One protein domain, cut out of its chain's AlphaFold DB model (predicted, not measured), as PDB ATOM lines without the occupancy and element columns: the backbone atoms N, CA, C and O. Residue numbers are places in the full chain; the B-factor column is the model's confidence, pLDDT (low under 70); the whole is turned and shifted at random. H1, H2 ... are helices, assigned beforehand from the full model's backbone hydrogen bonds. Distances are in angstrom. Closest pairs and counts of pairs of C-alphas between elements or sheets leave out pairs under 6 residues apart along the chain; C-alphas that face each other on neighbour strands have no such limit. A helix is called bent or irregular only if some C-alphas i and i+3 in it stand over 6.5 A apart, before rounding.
ATOM      1  N   SER A   6     211.863 132.489 200.826       97.31
ATOM      2  CA  SER A   6     211.526 133.831 200.350       97.31
ATOM      3  C   SER A   6     211.737 134.940 201.389       97.31
ATOM      4  O   SER A   6     211.682 136.112 201.042       97.31
ATOM      5  N   ASN A   7     211.966 134.605 202.666       96.50
ATOM      6  CA  ASN A   7     212.383 135.595 203.665       96.50
ATOM      7  C   ASN A   7     213.876 135.951 203.541       96.50
ATOM      8  O   ASN A   7     214.304 136.958 204.094       96.50
ATOM      9  N   ILE A   8     214.662 135.101 202.871       96.12
ATOM     10  CA  ILE A   8     216.090 135.307 202.605       96.12
ATOM     11  C   ILE A   8     216.265 135.939 201.222       96.12
ATOM     12  O   ILE A   8     217.023 136.891 201.082       96.12
ATOM     13  N   ASP A   9     215.536 135.428 200.226       97.31
ATOM     14  CA  ASP A   9     215.538 135.930 198.852       97.31
ATOM     15  C   ASP A   9     214.092 136.183 198.375       97.31
ATOM     16  O   ASP A   9     213.394 135.234 197.993       97.31
ATOM     17  N   PRO A  10     213.608 137.441 198.431       96.94
ATOM     18  CA  PRO A  10     212.236 137.793 198.068       96.94
ATOM     19  C   PRO A  10     211.848 137.449 196.627       96.94
ATOM     20  O   PRO A  10     210.665 137.220 196.379       96.94
ATOM     21  N   ASP A  11     212.807 137.348 195.702       97.75
ATOM     22  CA  ASP A  11     212.532 137.079 194.284       97.75
ATOM     23  C   ASP A  11     212.091 135.623 194.034       97.75
ATOM     24  O   ASP A  11     211.550 135.292 192.976       97.75
ATOM     25  N   LEU A  12     212.238 134.742 195.033       97.06
ATOM     26  CA  LEU A  12     211.775 133.349 194.982       97.06
ATOM     27  C   LEU A  12     210.250 133.194 195.082       97.06
ATOM     28  O   LEU A  12     209.732 132.083 194.916       97.06
ATOM     29  N   ALA A  13     209.514 134.266 195.386       97.25
ATOM     30  CA  ALA A  13     208.059 134.253 195.446       97.25
ATOM     31  C   ALA A  13     207.461 135.561 194.898       97.25
ATOM     32  O   ALA A  13     208.076 136.618 194.991       97.25
ATOM     33  N   PRO A  14     206.229 135.539 194.356       96.69
ATOM     34  CA  PRO A  14     205.538 136.773 193.989       96.69
ATOM     35  C   PRO A  14     205.372 137.726 195.190       96.69
ATOM     36  O   PRO A  14     205.247 137.246 196.322       96.69
ATOM     37  N   PRO A  15     205.254 139.051 194.969       96.38
ATOM     38  CA  PRO A  15     205.048 140.015 196.047       96.38
ATOM     39  C   PRO A  15     203.888 139.633 196.978       96.38
ATOM     40  O   PRO A  15     202.784 139.306 196.533       96.38
ATOM     41  N   GLY A  16     204.152 139.651 198.287       95.62
ATOM     42  CA  GLY A  16     203.185 139.273 199.323       95.62
ATOM     43  C   GLY A  16     202.909 137.766 199.440       95.62
ATOM     44  O   GLY A  16     202.002 137.380 200.176       95.62
ATOM     45  N   LYS A  17     203.648 136.907 198.727       97.00
ATOM     46  CA  LYS A  17     203.577 135.440 198.833       97.00
ATOM     47  C   LYS A  17     204.864 134.884 199.437       97.00
ATOM     48  O   LYS A  17     205.885 135.559 199.484       97.00
ATOM     49  N   GLN A  18     204.804 133.640 199.904       97.06
ATOM     50  CA  GLN A  18     205.949 132.955 200.498       97.06
ATOM     51  C   GLN A  18     206.204 131.609 199.824       97.06
ATOM     52  O   GLN A  18     205.262 130.888 199.488       97.06
ATOM     53  N   LEU A  19     207.486 131.263 199.673       97.19
ATOM     54  CA  LEU A  19     207.927 129.926 199.290       97.19
ATOM     55  C   LEU A  19     208.315 129.146 200.548       97.19
ATOM     56  O   LEU A  19     209.325 129.437 201.195       97.19
ATOM     57  N   VAL A  20     207.507 128.140 200.872       95.62
ATOM     58  CA  VAL A  20     207.713 127.263 202.025       95.62
ATOM     59  C   VAL A  20     208.243 125.919 201.541       95.62
ATOM     60  O   VAL A  20     207.599 125.250 200.735       95.62
ATOM     61  N   ILE A  21     209.397 125.500 202.063       95.75
ATOM     62  CA  ILE A  21     209.910 124.140 201.873       95.75
ATOM     63  C   ILE A  21     209.704 123.400 203.184       95.75
ATOM     64  O   ILE A  21     210.242 123.801 204.209       95.75
ATOM     65  N   ALA A  22     208.935 122.316 203.168       94.19
ATOM     66  CA  ALA A  22     208.663 121.515 204.355       94.19
ATOM     67  C   ALA A  22     209.226 120.103 204.167       94.19
ATOM     68  O   ALA A  22     208.854 119.396 203.236       94.19
ATOM     69  N   GLY A  23     210.124 119.697 205.064       92.25
ATOM     70  CA  GLY A  23     210.769 118.387 205.039       92.25
ATOM     71  C   GLY A  23     210.611 117.635 206.358       92.25
ATOM     72  O   GLY A  23     210.708 118.222 207.445       92.25
ATOM     73  N   THR A  24     210.424 116.322 206.250       91.50
ATOM     74  CA  THR A  24     210.408 115.377 207.370       91.50
ATOM     75  C   THR A  24     211.494 114.322 207.197       91.50
ATOM     76  O   THR A  24     211.930 114.037 206.083       91.50
ATOM     77  N   ILE A  25     211.903 113.717 208.311       85.81
ATOM     78  CA  ILE A  25     212.610 112.438 208.277       85.81
ATOM     79  C   ILE A  25     211.636 111.404 207.706       85.81
ATOM     80  O   ILE A  25     210.454 111.412 208.061       85.81
ATOM     81  N   GLY A  26     212.123 110.548 206.814       83.31
ATOM     82  CA  GLY A  26     211.298 109.524 206.184       83.31
ATOM     83  C   GLY A  26     211.870 108.118 206.289       83.31
ATOM     84  O   GLY A  26     212.613 107.808 207.217       83.31
ATOM     85  N   GLY A  27     211.436 107.258 205.370       86.00
ATOM     86  CA  GLY A  27     211.706 105.821 205.380       86.00
ATOM     87  C   GLY A  27     212.945 105.396 204.580       86.00
ATOM     88  O   GLY A  27     213.796 106.219 204.243       86.00
ATOM     89  N   PRO A  28     213.061 104.097 204.258       90.75
ATOM     90  CA  PRO A  28     214.142 103.583 203.421       90.75
ATOM     91  C   PRO A  28     214.146 104.224 202.015       90.75
ATOM     92  O   PRO A  28     213.070 104.494 201.474       90.75
ATOM     93  N   PRO A  29     215.325 104.434 201.394       90.69
ATOM     94  CA  PRO A  29     215.451 105.113 200.099       90.69
ATOM     95  C   PRO A  29     215.116 104.227 198.887       90.69
ATOM     96  O   PRO A  29     215.104 104.722 197.760       90.69
ATOM     97  N   ASP A  30     214.872 102.928 199.098       92.38
ATOM     98  CA  ASP A  30     214.461 101.998 198.041       92.38
ATOM     99  C   ASP A  30     213.078 102.397 197.504       92.38
ATOM    100  O   ASP A  30     212.109 102.525 198.264       92.38
ATOM    101  N   LEU A  31     213.001 102.568 196.183       90.62
ATOM    102  CA  LEU A  31     211.828 103.036 195.448       90.62
ATOM    103  C   LEU A  31     210.612 102.111 195.583       90.62
ATOM    104  O   LEU A  31     209.478 102.576 195.466       90.62
ATOM    105  N   LYS A  32     210.810 100.830 195.919       92.75
ATOM    106  CA  LYS A  32     209.717  99.895 196.239       92.75
ATOM    107  C   LYS A  32     208.889 100.360 197.440       92.75
ATOM    108  O   LYS A  32     207.730  99.980 197.575       92.75
ATOM    109  N   ASN A  33     209.456 101.219 198.289       91.69
ATOM    110  CA  ASN A  33     208.771 101.805 199.439       91.69
ATOM    111  C   ASN A  33     207.949 103.055 199.090       91.69
ATOM    112  O   ASN A  33     207.485 103.729 200.008       91.69
ATOM    113  N   ALA A  34     207.743 103.389 197.810       86.44
ATOM    114  CA  ALA A  34     206.944 104.551 197.412       86.44
ATOM    115  C   ALA A  34     205.583 104.659 198.147       86.44
ATOM    116  O   ALA A  34     205.309 105.728 198.692       86.44
ATOM    117  N   PRO A  35     204.792 103.576 198.333       91.12
ATOM    118  CA  PRO A  35     203.528 103.668 199.072       91.12
ATOM    119  C   PRO A  35     203.682 104.048 200.555       91.12
ATOM    120  O   PRO A  35     202.772 104.622 201.152       91.12
ATOM    121  N   LEU A  36     204.814 103.708 201.183       93.56
ATOM    122  CA  LEU A  36     205.125 104.143 202.547       93.56
ATOM    123  C   LEU A  36     205.437 105.641 202.568       93.56
ATOM    124  O   LEU A  36     204.976 106.351 203.461       93.56
ATOM    125  N   TRP A  37     206.195 106.120 201.584       93.88
ATOM    126  CA  TRP A  37     206.544 107.529 201.463       93.88
ATOM    127  C   TRP A  37     205.332 108.420 201.242       93.88
ATOM    128  O   TRP A  37     205.224 109.439 201.918       93.88
ATOM    129  N   ASP A  38     204.390 108.007 200.397       91.62
ATOM    130  CA  ASP A  38     203.152 108.761 200.188       91.62
ATOM    131  C   ASP A  38     202.370 108.901 201.504       91.62
ATOM    132  O   ASP A  38     201.997 110.007 201.892       91.62
ATOM    133  N   LYS A  39     202.256 107.817 202.288       94.06
ATOM    134  CA  LYS A  39     201.627 107.854 203.621       94.06
ATOM    135  C   LYS A  39     202.363 108.760 204.611       94.06
ATOM    136  O   LYS A  39     201.718 109.447 205.402       94.06
ATOM    137  N   ILE A  40     203.698 108.748 204.611       95.12
ATOM    138  CA  ILE A  40     204.508 109.624 205.474       95.12
ATOM    139  C   ILE A  40     204.275 111.087 205.094       95.12
ATOM    140  O   ILE A  40     204.037 111.910 205.978       95.12
ATOM    141  N   LEU A  41     204.311 111.405 203.798       94.31
ATOM    142  CA  LEU A  41     204.106 112.762 203.297       94.31
ATOM    143  C   LEU A  41     202.681 113.253 203.555       94.31
ATOM    144  O   LEU A  41     202.516 114.404 203.943       94.31
ATOM    145  N   ASP A  42     201.669 112.396 203.422       94.50
ATOM    146  CA  ASP A  42     200.283 112.736 203.755       94.50
ATOM    147  C   ASP A  42     200.117 113.040 205.244       94.50
ATOM    148  O   ASP A  42     199.529 114.059 205.604       94.50
ATOM    149  N   ARG A  43     200.683 112.208 206.127       95.12
ATOM    150  CA  ARG A  43     200.652 112.482 207.572       95.12
ATOM    151  C   ARG A  43     201.428 113.736 207.943       95.12
ATOM    152  O   ARG A  43     201.022 114.457 208.852       95.12
ATOM    153  N   PHE A  44     202.544 113.988 207.270       95.19
ATOM    154  CA  PHE A  44     203.329 115.192 207.492       95.19
ATOM    155  C   PHE A  44     202.559 116.443 207.056       95.19
ATOM    156  O   PHE A  44     202.460 117.381 207.840       95.19
ATOM    157  N   ASP A  45     201.943 116.426 205.872       93.62
ATOM    158  CA  ASP A  45     201.093 117.510 205.363       93.62
ATOM    159  C   ASP A  45     199.914 117.770 206.315       93.62
ATOM    160  O   ASP A  45     199.730 118.893 206.780       93.62
ATOM    161  N   GLN A  46     199.204 116.718 206.742       95.25
ATOM    162  CA  GLN A  46     198.148 116.814 207.761       95.25
ATOM    163  C   GLN A  46     198.656 117.433 209.064       95.25
ATOM    164  O   GLN A  46     197.979 118.263 209.672       95.25
ATOM    165  N   LYS A  47     199.859 117.053 209.511       95.50
ATOM    166  CA  LYS A  47     200.436 117.603 210.736       95.50
ATOM    167  C   LYS A  47     200.780 119.081 210.575       95.50
ATOM    168  O   LYS A  47     200.487 119.846 211.491       95.50
ATOM    169  N   ILE A  48     201.349 119.494 209.445       94.88
ATOM    170  CA  ILE A  48     201.627 120.907 209.155       94.88
ATOM    171  C   ILE A  48     200.329 121.717 209.154       94.88
ATOM    172  O   ILE A  48     200.257 122.720 209.859       94.88
ATOM    173  N   LEU A  49     199.285 121.248 208.468       95.00
ATOM    174  CA  LEU A  49     197.988 121.931 208.445       95.00
ATOM    175  C   LEU A  49     197.318 121.956 209.824       95.00
ATOM    176  O   LEU A  49     196.696 122.946 210.180       95.00
ATOM    177  N   SER A  50     197.509 120.931 210.661       96.75
ATOM    178  CA  SER A  50     197.016 120.964 212.048       96.75
ATOM    179  C   SER A  50     197.697 122.034 212.911       96.75
ATOM    180  O   SER A  50     197.091 122.547 213.847       96.75
ATOM    181  N   LEU A  51     198.962 122.356 212.621       95.75
ATOM    182  CA  LEU A  51     199.736 123.369 213.343       95.75
ATOM    183  C   LEU A  51     199.480 124.777 212.790       95.75
ATOM    184  O   LEU A  51     199.509 125.746 213.542       95.75
ATOM    185  N   TYR A  52     199.220 124.875 211.488       95.31
ATOM    186  CA  TYR A  52     198.987 126.116 210.759       95.31
ATOM    187  C   TYR A  52     197.711 125.993 209.913       95.31
ATOM    188  O   TYR A  52     197.796 125.940 208.686       95.31
ATOM    189  N   PRO A  53     196.521 125.948 210.534       95.44
ATOM    190  CA  PRO A  53     195.265 125.680 209.822       95.44
ATOM    191  C   PRO A  53     194.966 126.724 208.745       95.44
ATOM    192  O   PRO A  53     194.567 126.394 207.631       95.44
ATOM    193  N   GLU A  54     195.286 127.987 209.026       96.00
ATOM    194  CA  GLU A  54     195.130 129.087 208.073       96.00
ATOM    195  C   GLU A  54     196.036 128.957 206.840       96.00
ATOM    196  O   GLU A  54     195.828 129.657 205.855       96.00
ATOM    197  N   MET A  55     197.044 128.080 206.855       94.69
ATOM    198  CA  MET A  55     197.898 127.851 205.690       94.69
ATOM    199  C   MET A  55     197.098 127.266 204.526       94.69
ATOM    200  O   MET A  55     197.360 127.625 203.382       94.69
ATOM    201  N   GLU A  56     196.109 126.407 204.798       95.06
ATOM    202  CA  GLU A  56     195.387 125.667 203.760       95.06
ATOM    203  C   GLU A  56     194.730 126.596 202.729       95.06
ATOM    204  O   GLU A  56     194.900 126.403 201.525       95.06
ATOM    205  N   LYS A  57     194.085 127.674 203.191       96.62
ATOM    206  CA  LYS A  57     193.437 128.684 202.333       96.62
ATOM    207  C   LYS A  57     194.415 129.552 201.528       96.62
ATOM    208  O   LYS A  57     193.993 130.290 200.642       96.62
ATOM    209  N   HIS A  58     195.709 129.500 201.841       96.06
ATOM    210  CA  HIS A  58     196.747 130.310 201.200       96.06
ATOM    211  C   HIS A  58     197.648 129.508 200.250       96.06
ATOM    212  O   HIS A  58     198.554 130.076 199.633       96.06
ATOM    213  N   ILE A  59     197.400 128.208 200.086       96.12
ATOM    214  CA  ILE A  59     198.190 127.358 199.193       96.12
ATOM    215  C   ILE A  59     197.778 127.601 197.742       96.12
ATOM    216  O   ILE A  59     196.692 127.242 197.306       96.12
ATOM    217  N   ILE A  60     198.697 128.187 196.977       96.19
ATOM    218  CA  ILE A  60     198.539 128.425 195.532       96.19
ATOM    219  C   ILE A  60     198.973 127.193 194.736       96.19
ATOM    220  O   ILE A  60     198.365 126.836 193.732       96.19
ATOM    221  N   LYS A  61     200.056 126.546 195.178       95.69
ATOM    222  CA  LYS A  61     200.613 125.342 194.566       95.69
ATOM    223  C   LYS A  61     201.259 124.484 195.644       95.69
ATOM    224  O   LYS A  61     202.013 124.993 196.469       95.69
ATOM    225  N   ARG A  62     200.989 123.180 195.602       93.94
ATOM    226  CA  ARG A  62     201.603 122.173 196.473       93.94
ATOM    227  C   ARG A  62     202.343 121.164 195.601       93.94
ATOM    228  O   ARG A  62     201.776 120.656 194.639       93.94
ATOM    229  N   ILE A  63     203.601 120.889 195.930       94.69
ATOM    230  CA  ILE A  63     204.418 119.872 195.261       94.69
ATOM    231  C   ILE A  63     204.896 118.904 196.337       94.69
ATOM    232  O   ILE A  63     205.468 119.330 197.338       94.69
ATOM    233  N   LYS A  64     204.648 117.610 196.133       93.06
ATOM    234  CA  LYS A  64     205.181 116.540 196.978       93.06
ATOM    235  C   LYS A  64     206.332 115.879 196.233       93.06
ATOM    236  O   LYS A  64     206.155 115.427 195.107       93.06
ATOM    237  N   THR A  65     207.496 115.839 196.866       93.06
ATOM    238  CA  THR A  65     208.681 115.144 196.358       93.06
ATOM    239  C   THR A  65     209.013 113.997 197.296       93.06
ATOM    240  O   THR A  65     209.020 114.171 198.515       93.06
ATOM    241  N   ASN A  66     209.294 112.830 196.734       92.88
ATOM    242  CA  ASN A  66     209.648 111.624 197.479       92.88
ATOM    243  C   ASN A  66     210.976 111.057 196.923       92.88
ATOM    244  O   ASN A  66     211.557 111.657 196.013       92.88
ATOM    245  N   PRO A  67     211.491 109.922 197.429       93.25
ATOM    246  CA  PRO A  67     212.749 109.358 196.940       93.25
ATOM    247  C   PRO A  67     212.780 109.086 195.436       93.25
ATOM    248  O   PRO A  67     213.853 109.142 194.849       93.25
ATOM    249  N   LYS A  68     211.632 108.845 194.787       93.00
ATOM    250  CA  LYS A  68     211.576 108.704 193.328       93.00
ATOM    251  C   LYS A  68     212.018 109.993 192.638       93.00
ATOM    252  O   LYS A  68     212.854 109.934 191.750       93.00
ATOM    253  N   THR A  69     211.540 111.148 193.101       93.56
ATOM    254  CA  THR A  69     211.986 112.450 192.585       93.56
ATOM    255  C   THR A  69     213.495 112.636 192.768       93.56
ATOM    256  O   THR A  69     214.177 113.085 191.854       93.56
ATOM    257  N   THR A  70     214.035 112.257 193.932       92.50
ATOM    258  CA  THR A  70     215.483 112.319 194.193       92.50
ATOM    259  C   THR A  70     216.267 111.417 193.239       92.50
ATOM    260  O   THR A  70     217.261 111.853 192.668       92.50
ATOM    261  N   ALA A  71     215.809 110.179 193.053       94.19
ATOM    262  CA  ALA A  71     216.417 109.190 192.170       94.19
ATOM    263  C   ALA A  71     216.437 109.665 190.707       94.19
ATOM    264  O   ALA A  71     217.474 109.597 190.052       94.19
ATOM    265  N   GLU A  72     215.322 110.230 190.231       94.44
ATOM    266  CA  GLU A  72     215.185 110.792 188.882       94.44
ATOM    267  C   GLU A  72     216.143 111.968 188.646       94.44
ATOM    268  O   GLU A  72     216.821 112.007 187.623       94.44
ATOM    269  N   ILE A  73     216.252 112.897 189.603       93.75
ATOM    270  CA  ILE A  73     217.175 114.042 189.505       93.75
ATOM    271  C   ILE A  73     218.634 113.579 189.551       93.75
ATOM    272  O   ILE A  73     219.481 114.108 188.833       93.75
ATOM    273  N   ALA A  74     218.941 112.611 190.413       90.31
ATOM    274  CA  ALA A  74     220.302 112.143 190.633       90.31
ATOM    275  C   ALA A  74     220.771 111.101 189.603       90.31
ATOM    276  O   ALA A  74     221.951 110.745 189.622       90.31
ATOM    277  N   GLY A  75     219.875 110.591 188.750       91.94
ATOM    278  CA  GLY A  75     220.161 109.506 187.811       91.94
ATOM    279  C   GLY A  75     220.528 108.192 188.509       91.94
ATOM    280  O   GLY A  75     221.483 107.533 188.101       91.94
TER     281      GLY A  75
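Overview. This is residues 6 to 75 of the 156 residues of an uncharacterized protein of Nitrospira bacterium SG8_3 (UniProt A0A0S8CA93). This is an open, loose frame: the unnamed stretch of residues 6 to 30 leads along it, kinked helix H1 runs back, short H2 makes a corner at its end, and residues 59 to 66 return to H3, set crosswise near H1's beginning. Seventy residues are printed, with three named helices, H1, H2, H3, and no named strand; the class is all helix. The radius of gyration of the C-alphas is 14.2 A, the spans 40 by 30 by 17 A.

Arrangement. Look first at H1, residues 31 to 51, which with residues 31 to 37 alone touches H3, residues 67 to 74; their closest C-alphas, of Leu 31 and Lys 68, are 6.1 A apart. Their lines are only just about perpendicular, at 70.3 degrees. H2, residues 53 to 58, is close to H1 but not clearly touching, the closest C-alphas being Leu 49 and Met 55, 6.5 A. H2 and H3 are apart. Every O i to N i+4 pair is within hydrogen-bond range in H3, 15 of 17 in H1 and 0 of 2 in H2, where 2 of 3 O i to N i+3 pairs are.

Along the chain. Find C-alpha 31 at (211.828, 103.036, 195.448); from there H1 runs 29.7 A, irregular, with C-alphas 32 and 35 7.8 A apart. H2 measures 9.9 A; H3, 10.2 A, ends at C-alpha 74, (220.302, 112.143, 190.633).

Size, cuts and confidence. The farthest C-alphas, Pro 15 and Lys 32, are 40.4 A apart. The printed part has no cut, and no printed residue is under 70 in pLDDT.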